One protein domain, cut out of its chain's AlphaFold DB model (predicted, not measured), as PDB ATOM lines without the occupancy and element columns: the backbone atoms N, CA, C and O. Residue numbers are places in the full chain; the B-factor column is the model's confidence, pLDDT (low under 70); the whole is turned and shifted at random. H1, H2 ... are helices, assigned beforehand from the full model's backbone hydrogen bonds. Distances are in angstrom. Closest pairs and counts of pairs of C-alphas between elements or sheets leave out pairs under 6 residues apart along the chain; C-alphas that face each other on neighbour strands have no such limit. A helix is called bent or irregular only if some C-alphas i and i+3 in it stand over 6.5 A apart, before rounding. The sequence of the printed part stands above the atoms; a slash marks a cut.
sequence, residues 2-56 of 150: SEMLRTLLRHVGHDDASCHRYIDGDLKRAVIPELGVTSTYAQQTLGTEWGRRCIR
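This is residues 2 to 56 of the 150 residues of an uncharacterized protein of Rhizobiales bacterium 12-68-15 (UniProt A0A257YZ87). Two short helices, H1 and H2, cross steeply to make a small head, and the longer helix H3 reaches away from it as an arm, touching them with its first residues. A long looping stretch, residues 24 to 38, joins H2 to H3. The printed part has 55 residues with three named helices, in the order H1, H2, H3, and no named strand; its class is all helix. It is compact, with a radius of gyration of the C-alphas of 11.1 A, yet elongated, spanning 33 by 20 by 17 A.

H1 is residues 2 to 11, beginning at C-alpha 2 (-0.004, 5.867, -19.496), and measures 14.2 A from first to last C-alpha. H2 is residues 16 to 23, 10.3 A long, beginning at C-alpha 16 (7.401, 6.879, -9.510). H3 is residues 39 to 55, 21.1 A long, ending at C-alpha 55 (-4.070, -6.382, -32.329). H3 is neither bent nor irregular, but only just: C-alphas 47 and 50 are 6.3 A apart.

H1 and H2 touch; their closest C-alphas, of Arg 6 and Cys 19, are 5.9 A apart. They run opposite ways at a steep tilt of 50 degrees. H3 touches H1 with residues 39 to 43 alone, about perpendicular at 74 degrees; the closest C-alphas, of Ser 2 and Gln 43, are 6.6 A apart. H3 only just touches H2, with 3 pairs of C-alphas within 8 A, and with residues 39 to 40 alone. The closest C-alphas there, of Ile 23 and Ser 39, are 5.9 A apart, and the lines are about perpendicular at 75 degrees. The helix packing is mostly crossed, with no pair at a shallow tilt. Every O i to N i+4 pair is within hydrogen-bond range in H1 and H2, and 11 of 13 in H3.

The two C-alphas farthest apart, of Ala 17 and Arg 56, are 32.6 A apart. The link from H1 to H2 is tight, and that from H2 to H3 is long, with 15 residues. Within it, residues 31 to 32 pair with residues 37 to 38, antiparallel. The printed part has no cut; its mean pLDDT is 96.3, and no printed residue is under 70.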
ATOM      1  N   SER A   2      -0.885   5.466 -20.600       91.56
ATOM      2  CA  SER A   2      -0.004   5.867 -19.496       91.56
ATOM      3  C   SER A   2       0.553   4.713 -18.658       91.56
ATOM      4  O   SER A   2       1.763   4.626 -18.510       91.56
ATOM      5  N   GLU A   3      -0.279   3.779 -18.187       94.12
ATOM      6  CA  GLU A   3       0.192   2.671 -17.337       94.12
ATOM      7  C   GLU A   3       1.086   1.647 -18.050       94.12
ATOM      8  O   GLU A   3       2.009   1.106 -17.441       94.12
ATOM      9  N   MET A   4       0.884   1.413 -19.349       95.62
ATOM     10  CA  MET A   4       1.784   0.548 -20.121       95.62
ATOM     11  C   MET A   4       3.164   1.193 -20.248       95.62
ATOM     12  O   MET A   4       4.177   0.548 -19.983       95.62
ATOM     13  N   LEU A   5       3.199   2.486 -20.587       97.06
ATOM     14  CA  LEU A   5       4.449   3.237 -20.648       97.06
ATOM     15  C   LEU A   5       5.104   3.326 -19.260       97.06
ATOM     16  O   LEU A   5       6.298   3.087 -19.143       97.06
ATOM     17  N   ARG A   6       4.328   3.572 -18.196       97.56
ATOM     18  CA  ARG A   6       4.807   3.574 -16.803       97.56
ATOM     19  C   ARG A   6       5.477   2.260 -16.435       97.56
ATOM     20  O   ARG A   6       6.546   2.268 -15.835       97.56
ATOM     21  N   THR A   7       4.863   1.143 -16.809       97.88
ATOM     22  CA  THR A   7       5.405  -0.194 -16.550       97.88
ATOM     23  C   THR A   7       6.755  -0.384 -17.241       97.88
ATOM     24  O   THR A   7       7.699  -0.848 -16.607       97.88
ATOM     25  N   LEU A   8       6.878   0.041 -18.504       97.31
ATOM     26  CA  LEU A   8       8.146  -0.000 -19.236       97.31
ATOM     27  C   LEU A   8       9.220   0.890 -18.590       97.31
ATOM     28  O   LEU A   8      10.346   0.441 -18.398       97.31
ATOM     29  N   LEU A   9       8.877   2.126 -18.217       97.75
ATOM     30  CA  LEU A   9       9.827   3.054 -17.590       97.75
ATOM     31  C   LEU A   9      10.324   2.537 -16.235       97.75
ATOM     32  O   LEU A   9      11.525   2.564 -15.969       97.75
ATOM     33  N   ARG A  10       9.428   1.986 -15.408       97.75
ATOM     34  CA  ARG A  10       9.810   1.327 -14.150       97.75
ATOM     35  C   ARG A  10      10.739   0.142 -14.387       97.75
ATOM     36  O   ARG A  10      11.701  -0.035 -13.648       97.75
ATOM     37  N   HIS A  11      10.475  -0.655 -15.422       97.75
ATOM     38  CA  HIS A  11      11.314  -1.802 -15.759       97.75
ATOM     39  C   HIS A  11      12.758  -1.402 -16.095       97.75
ATOM     40  O   HIS A  11      13.683  -2.124 -15.732       97.75
ATOM     41  N   VAL A  12      12.962  -0.241 -16.727       96.31
ATOM     42  CA  VAL A  12      14.303   0.285 -17.046       96.31
ATOM     43  C   VAL A  12      14.893   1.180 -15.945       96.31
ATOM     44  O   VAL A  12      15.947   1.775 -16.142       96.31
ATOM     45  N   GLY A  13      14.257   1.240 -14.769       97.12
ATOM     46  CA  GLY A  13      14.828   1.836 -13.558       97.12
ATOM     47  C   GLY A  13      14.283   3.209 -13.157       97.12
ATOM     48  O   GLY A  13      14.806   3.797 -12.212       97.12
ATOM     49  N   HIS A  14      13.243   3.729 -13.819       97.62
ATOM     50  CA  HIS A  14      12.603   4.976 -13.381       97.62
ATOM     51  C   HIS A  14      11.779   4.751 -12.112       97.62
ATOM     52  O   HIS A  14      10.999   3.803 -12.017       97.62
ATOM     53  N   ASP A  15      11.902   5.670 -11.157       97.81
ATOM     54  CA  ASP A  15      11.032   5.722  -9.986       97.81
ATOM     55  C   ASP A  15       9.666   6.357 -10.313       97.81
ATOM     56  O   ASP A  15       9.398   6.825 -11.427       97.81
ATOM     57  N   ASP A  16       8.763   6.369  -9.331       97.06
ATOM     58  CA  ASP A  16       7.401   6.879  -9.510       97.06
ATOM     59  C   ASP A  16       7.359   8.378  -9.816       97.06
ATOM     60  O   ASP A  16       6.540   8.821 -10.630       97.06
ATOM     61  N   ALA A  17       8.264   9.146  -9.206       97.69
ATOM     62  CA  ALA A  17       8.396  10.576  -9.444       97.69
ATOM     63  C   ALA A  17       8.830  10.851 -10.890       97.69
ATOM     64  O   ALA A  17       8.191  11.642 -11.588       97.69
ATOM     65  N   SER A  18       9.858  10.156 -11.373       97.00
ATOM     66  CA  SER A  18      10.355  10.287 -12.744       97.00
ATOM     67  C   SER A  18       9.306   9.840 -13.756       97.00
ATOM     68  O   SER A  18       9.022  10.564 -14.714       97.00
ATOM     69  N   CYS A  19       8.633   8.713 -13.502       97.56
ATOM     70  CA  CYS A  19       7.520   8.257 -14.331       97.56
ATOM     71  C   CYS A  19       6.409   9.311 -14.420       97.56
ATOM     72  O   CYS A  19       5.897   9.578 -15.505       97.56
ATOM     73  N   HIS A  20       6.024   9.928 -13.298       97.38
ATOM     74  CA  HIS A  20       5.019  10.989 -13.309       97.38
ATOM     75  C   HIS A  20       5.462  12.174 -14.175       97.38
ATOM     76  O   HIS A  20       4.702  12.593 -15.050       97.38
ATOM     77  N   ARG A  21       6.701  12.657 -14.005       97.75
ATOM     78  CA  ARG A  21       7.246  13.776 -14.791       97.75
ATOM     79  C   ARG A  21       7.197  13.517 -16.295       97.75
ATOM     80  O   ARG A  21       6.782  14.400 -17.041       97.75
ATOM     81  N   TYR A  22       7.570  12.315 -16.737       97.81
ATOM     82  CA  TYR A  22       7.562  11.957 -18.159       97.81
ATOM     83  C   TYR A  22       6.177  11.623 -18.718       97.81
ATOM     84  O   TYR A  22       5.946  11.805 -19.909       97.81
ATOM     85  N   ILE A  23       5.239  11.112 -17.926       95.81
ATOM     86  CA  ILE A  23       3.940  10.661 -18.457       95.81
ATOM     87  C   ILE A  23       2.909  11.790 -18.445       95.81
ATOM     88  O   ILE A  23       2.240  12.026 -19.458       95.81
ATOM     89  N   ASP A  24       2.822  12.515 -17.331       93.69
ATOM     90  CA  ASP A  24       1.770  13.507 -17.079       93.69
ATOM     91  C   ASP A  24       2.299  14.859 -16.579       93.69
ATOM     92  O   ASP A  24       1.543  15.826 -16.542       93.69
ATOM     93  N   GLY A  25       3.584  14.942 -16.229       94.88
ATOM     94  CA  GLY A  25       4.210  16.137 -15.676       94.88
ATOM     95  C   GLY A  25       4.958  17.002 -16.692       94.88
ATOM     96  O   GLY A  25       4.663  17.046 -17.888       94.88
ATOM     97  N   ASP A  26       5.950  17.724 -16.178       96.81
ATOM     98  CA  ASP A  26       6.714  18.754 -16.883       96.81
ATOM     99  C   ASP A  26       7.566  18.217 -18.045       96.81
ATOM    100  O   ASP A  26       7.817  18.936 -19.011       96.81
ATOM    101  N   LEU A  27       7.958  16.940 -18.000       97.06
ATOM    102  CA  LEU A  27       8.774  16.292 -19.029       97.06
ATOM    103  C   LEU A  27       7.951  15.549 -20.087       97.06
ATOM    104  O   LEU A  27       8.529  14.907 -20.962       97.06
ATOM    105  N   LYS A  28       6.615  15.659 -20.085       94.31
ATOM    106  CA  LYS A  28       5.734  14.942 -21.029       94.31
ATOM    107  C   LYS A  28       6.094  15.128 -22.504       94.31
ATOM    108  O   LYS A  28       5.909  14.224 -23.320       94.31
ATOM    109  N   ARG A  29       6.604  16.311 -22.853       94.06
ATOM    110  CA  ARG A  29       7.026  16.659 -24.219       94.06
ATOM    111  C   ARG A  29       8.536  16.547 -24.441       94.06
ATOM    112  O   ARG A  29       8.987  16.781 -25.557       94.06
ATOM    113  N   ALA A  30       9.306  16.201 -23.411       96.62
ATOM    114  CA  ALA A  30      10.723  15.909 -23.550       96.62
ATOM    115  C   ALA A  30      10.919  14.506 -24.137       96.62
ATOM    116  O   ALA A  30      10.067  13.623 -23.995       96.62
ATOM    117  N   VAL A  31      12.054  14.305 -24.805       97.81
ATOM    118  CA  VAL A  31      12.485  12.971 -25.228       97.81
ATOM    119  C   VAL A  31      12.824  12.156 -23.984       97.81
ATOM    120  O   VAL A  31      13.553  12.626 -23.109       97.81
ATOM    121  N   ILE A  32      12.291  10.940 -23.917       97.62
ATOM    122  CA  ILE A  32      12.688   9.935 -22.935       97.62
ATOM    123  C   ILE A  32      13.983   9.300 -23.467       97.62
ATOM    124  O   ILE A  32      13.928   8.682 -24.535       97.62
ATOM    125  N   PRO A  33      15.138   9.462 -22.792       96.19
ATOM    126  CA  PRO A  33      16.435   9.037 -23.324       96.19
ATOM    127  C   PRO A  33      16.479   7.569 -23.758       96.19
ATOM    128  O   PRO A  33      17.011   7.256 -24.818       96.19
ATOM    129  N   GLU A  34      15.863   6.683 -22.979       95.81
ATOM    130  CA  GLU A  34      15.855   5.237 -23.202       95.81
ATOM    131  C   GLU A  34      14.999   4.824 -24.404       95.81
ATOM    132  O   GLU A  34      15.214   3.755 -24.972       95.81
ATOM    133  N   LEU A  35      14.028   5.657 -24.797       96.00
ATOM    134  CA  LEU A  35      13.117   5.370 -25.908       96.00
ATOM    135  C   LEU A  35      13.456   6.163 -27.177       96.00
ATOM    136  O   LEU A  35      12.968   5.827 -28.252       96.00
ATOM    137  N   GLY A  36      14.233   7.245 -27.063       97.69
ATOM    138  CA  GLY A  36      14.544   8.149 -28.176       97.69
ATOM    139  C   GLY A  36      13.343   8.949 -28.703       97.69
ATOM    140  O   GLY A  36      13.464   9.659 -29.699       97.69
ATOM    141  N   VAL A  37      12.187   8.867 -28.039       97.44
ATOM    142  CA  VAL A  37      10.931   9.526 -28.426       97.44
ATOM    143  C   VAL A  37      10.271  10.203 -27.228       97.44
ATOM    144  O   VAL A  37      10.636   9.969 -26.075       97.44
ATOM    145  N   THR A  38       9.288  11.064 -27.488       96.88
ATOM    146  CA  THR A  38       8.494  11.691 -26.423       96.88
ATOM    147  C   THR A  38       7.454  10.725 -25.864       96.88
ATOM    148  O   THR A  38       7.007   9.794 -26.540       96.88
ATOM    149  N   SER A  39       7.002  10.993 -24.639       96.62
ATOM    150  CA  SER A  39       5.903  10.252 -24.012       96.62
ATOM    151  C   SER A  39       4.619  10.302 -24.840       96.62
ATOM    152  O   SER A  39       3.957   9.281 -25.016       96.62
ATOM    153  N   THR A  40       4.294  11.467 -25.412       93.62
ATOM    154  CA  THR A  40       3.139  11.625 -26.308       93.62
ATOM    155  C   THR A  40       3.213  10.660 -27.488       93.62
ATOM    156  O   THR A  40       2.253   9.932 -27.731       93.62
ATOM    157  N   TYR A  41       4.356  10.610 -28.179       95.00
ATOM    158  CA  TYR A  41       4.536   9.733 -29.335       95.00
ATOM    159  C   TYR A  41       4.435   8.253 -28.946       95.00
ATOM    160  O   TYR A  41       3.716   7.485 -29.585       95.00
ATOM    161  N   ALA A  42       5.095   7.850 -27.856       96.75
ATOM    162  CA  ALA A  42       5.020   6.479 -27.354       96.75
ATOM    163  C   ALA A  42       3.580   6.070 -26.987       96.75
ATOM    164  O   ALA A  42       3.129   4.983 -27.334       96.75
ATOM    165  N   GLN A  43       2.817   6.940 -26.321       95.25
ATOM    166  CA  GLN A  43       1.435   6.639 -25.939       95.25
ATOM    167  C   GLN A  43       0.480   6.595 -27.136       95.25
ATOM    168  O   GLN A  43      -0.409   5.743 -27.164       95.25
ATOM    169  N   GLN A  44       0.659   7.490 -28.114       93.31
ATOM    170  CA  GLN A  44      -0.116   7.481 -29.357       93.31
ATOM    171  C   GLN A  44       0.127   6.187 -30.136       93.31
ATOM    172  O   GLN A  44      -0.844   5.522 -30.496       93.31
ATOM    173  N   THR A  45       1.395   5.790 -30.287       95.31
ATOM    174  CA  THR A  45       1.782   4.575 -31.020       95.31
ATOM    175  C   THR A  45       1.378   3.279 -30.337       95.31
ATOM    176  O   THR A  45       0.871   2.365 -30.986       95.31
ATOM    177  N   LEU A  46       1.503   3.202 -29.011       96.31
ATOM    178  CA  LEU A  46       0.962   2.076 -28.249       96.31
ATOM    179  C   LEU A  46      -0.559   1.976 -28.409       96.31
ATOM    180  O   LEU A  46      -1.091   0.884 -28.613       96.31
ATOM    181  N   GLY A  47      -1.259   3.110 -28.336       94.12
ATOM    182  CA  GLY A  47      -2.712   3.152 -28.444       94.12
ATOM    183  C   GLY A  47      -3.225   2.823 -29.845       94.12
ATOM    184  O   GLY A  47      -4.188   2.075 -29.984       94.12
ATOM    185  N   THR A  48      -2.601   3.351 -30.888       92.94
ATOM    186  CA  THR A  48      -3.176   3.336 -32.238       92.94
ATOM    187  C   THR A  48      -2.508   2.274 -33.102       92.94
ATOM    188  O   THR A  48      -3.138   1.284 -33.466       92.94
ATOM    189  N   GLU A  49      -1.219   2.424 -33.384       95.31
ATOM    190  CA  GLU A  49      -0.451   1.531 -34.246       95.31
ATOM    191  C   GLU A  49      -0.403   0.116 -33.673       95.31
ATOM    192  O   GLU A  49      -0.841  -0.829 -34.322       95.31
ATOM    193  N   TRP A  50       0.081  -0.046 -32.442       96.75
ATOM    194  CA  TRP A  50       0.168  -1.370 -31.839       96.75
ATOM    195  C   TRP A  50      -1.218  -1.887 -31.436       96.75
ATOM    196  O   TRP A  50      -1.651  -2.938 -31.905       96.75
ATOM    197  N   GLY A  51      -1.948  -1.141 -30.605       96.25
ATOM    198  CA  GLY A  51      -3.227  -1.595 -30.063       96.25
ATOM    199  C   GLY A  51      -4.293  -1.831 -31.132       96.25
ATOM    200  O   GLY A  51      -4.821  -2.936 -31.249       96.25
ATOM    201  N   ARG A  52      -4.607  -0.808 -31.934       95.06
ATOM    202  CA  ARG A  52      -5.697  -0.896 -32.917       95.06
ATOM    203  C   ARG A  52      -5.283  -1.598 -34.201       95.06
ATOM    204  O   ARG A  52      -6.004  -2.485 -34.654       95.06
ATOM    205  N   ARG A  53      -4.139  -1.227 -34.790       95.69
ATOM    206  CA  ARG A  53      -3.744  -1.753 -36.109       95.69
ATOM    207  C   ARG A  53      -3.116  -3.144 -36.038       95.69
ATOM    208  O   ARG A  53      -3.380  -3.948 -36.927       95.69
ATOM    209  N   CYS A  54      -2.311  -3.454 -35.015       97.88
ATOM    210  CA  CYS A  54      -1.681  -4.778 -34.908       97.88
ATOM    211  C   CYS A  54      -2.532  -5.815 -34.166       97.88
ATOM    212  O   CYS A  54      -2.475  -6.989 -34.528       97.88
ATOM    213  N   ILE A  55      -3.287  -5.425 -33.130       97.81
ATOM    214  CA  ILE A  55      -4.070  -6.382 -32.329       97.81
ATOM    215  C   ILE A  55      -5.531  -6.425 -32.782       97.81
ATOM    216  O   ILE A  55      -5.995  -7.459 -33.263       97.81
ATOM    217  N   ARG A  56      -6.275  -5.328 -32.592       96.12
ATOM    218  CA  ARG A  56      -7.685  -5.211 -32.990       96.12
ATOM    219  C   ARG A  56      -8.156  -3.769 -32.871       96.12
ATOM    220  O   ARG A  56      -7.971  -3.165 -31.819       96.12
TER     221      ARG A  56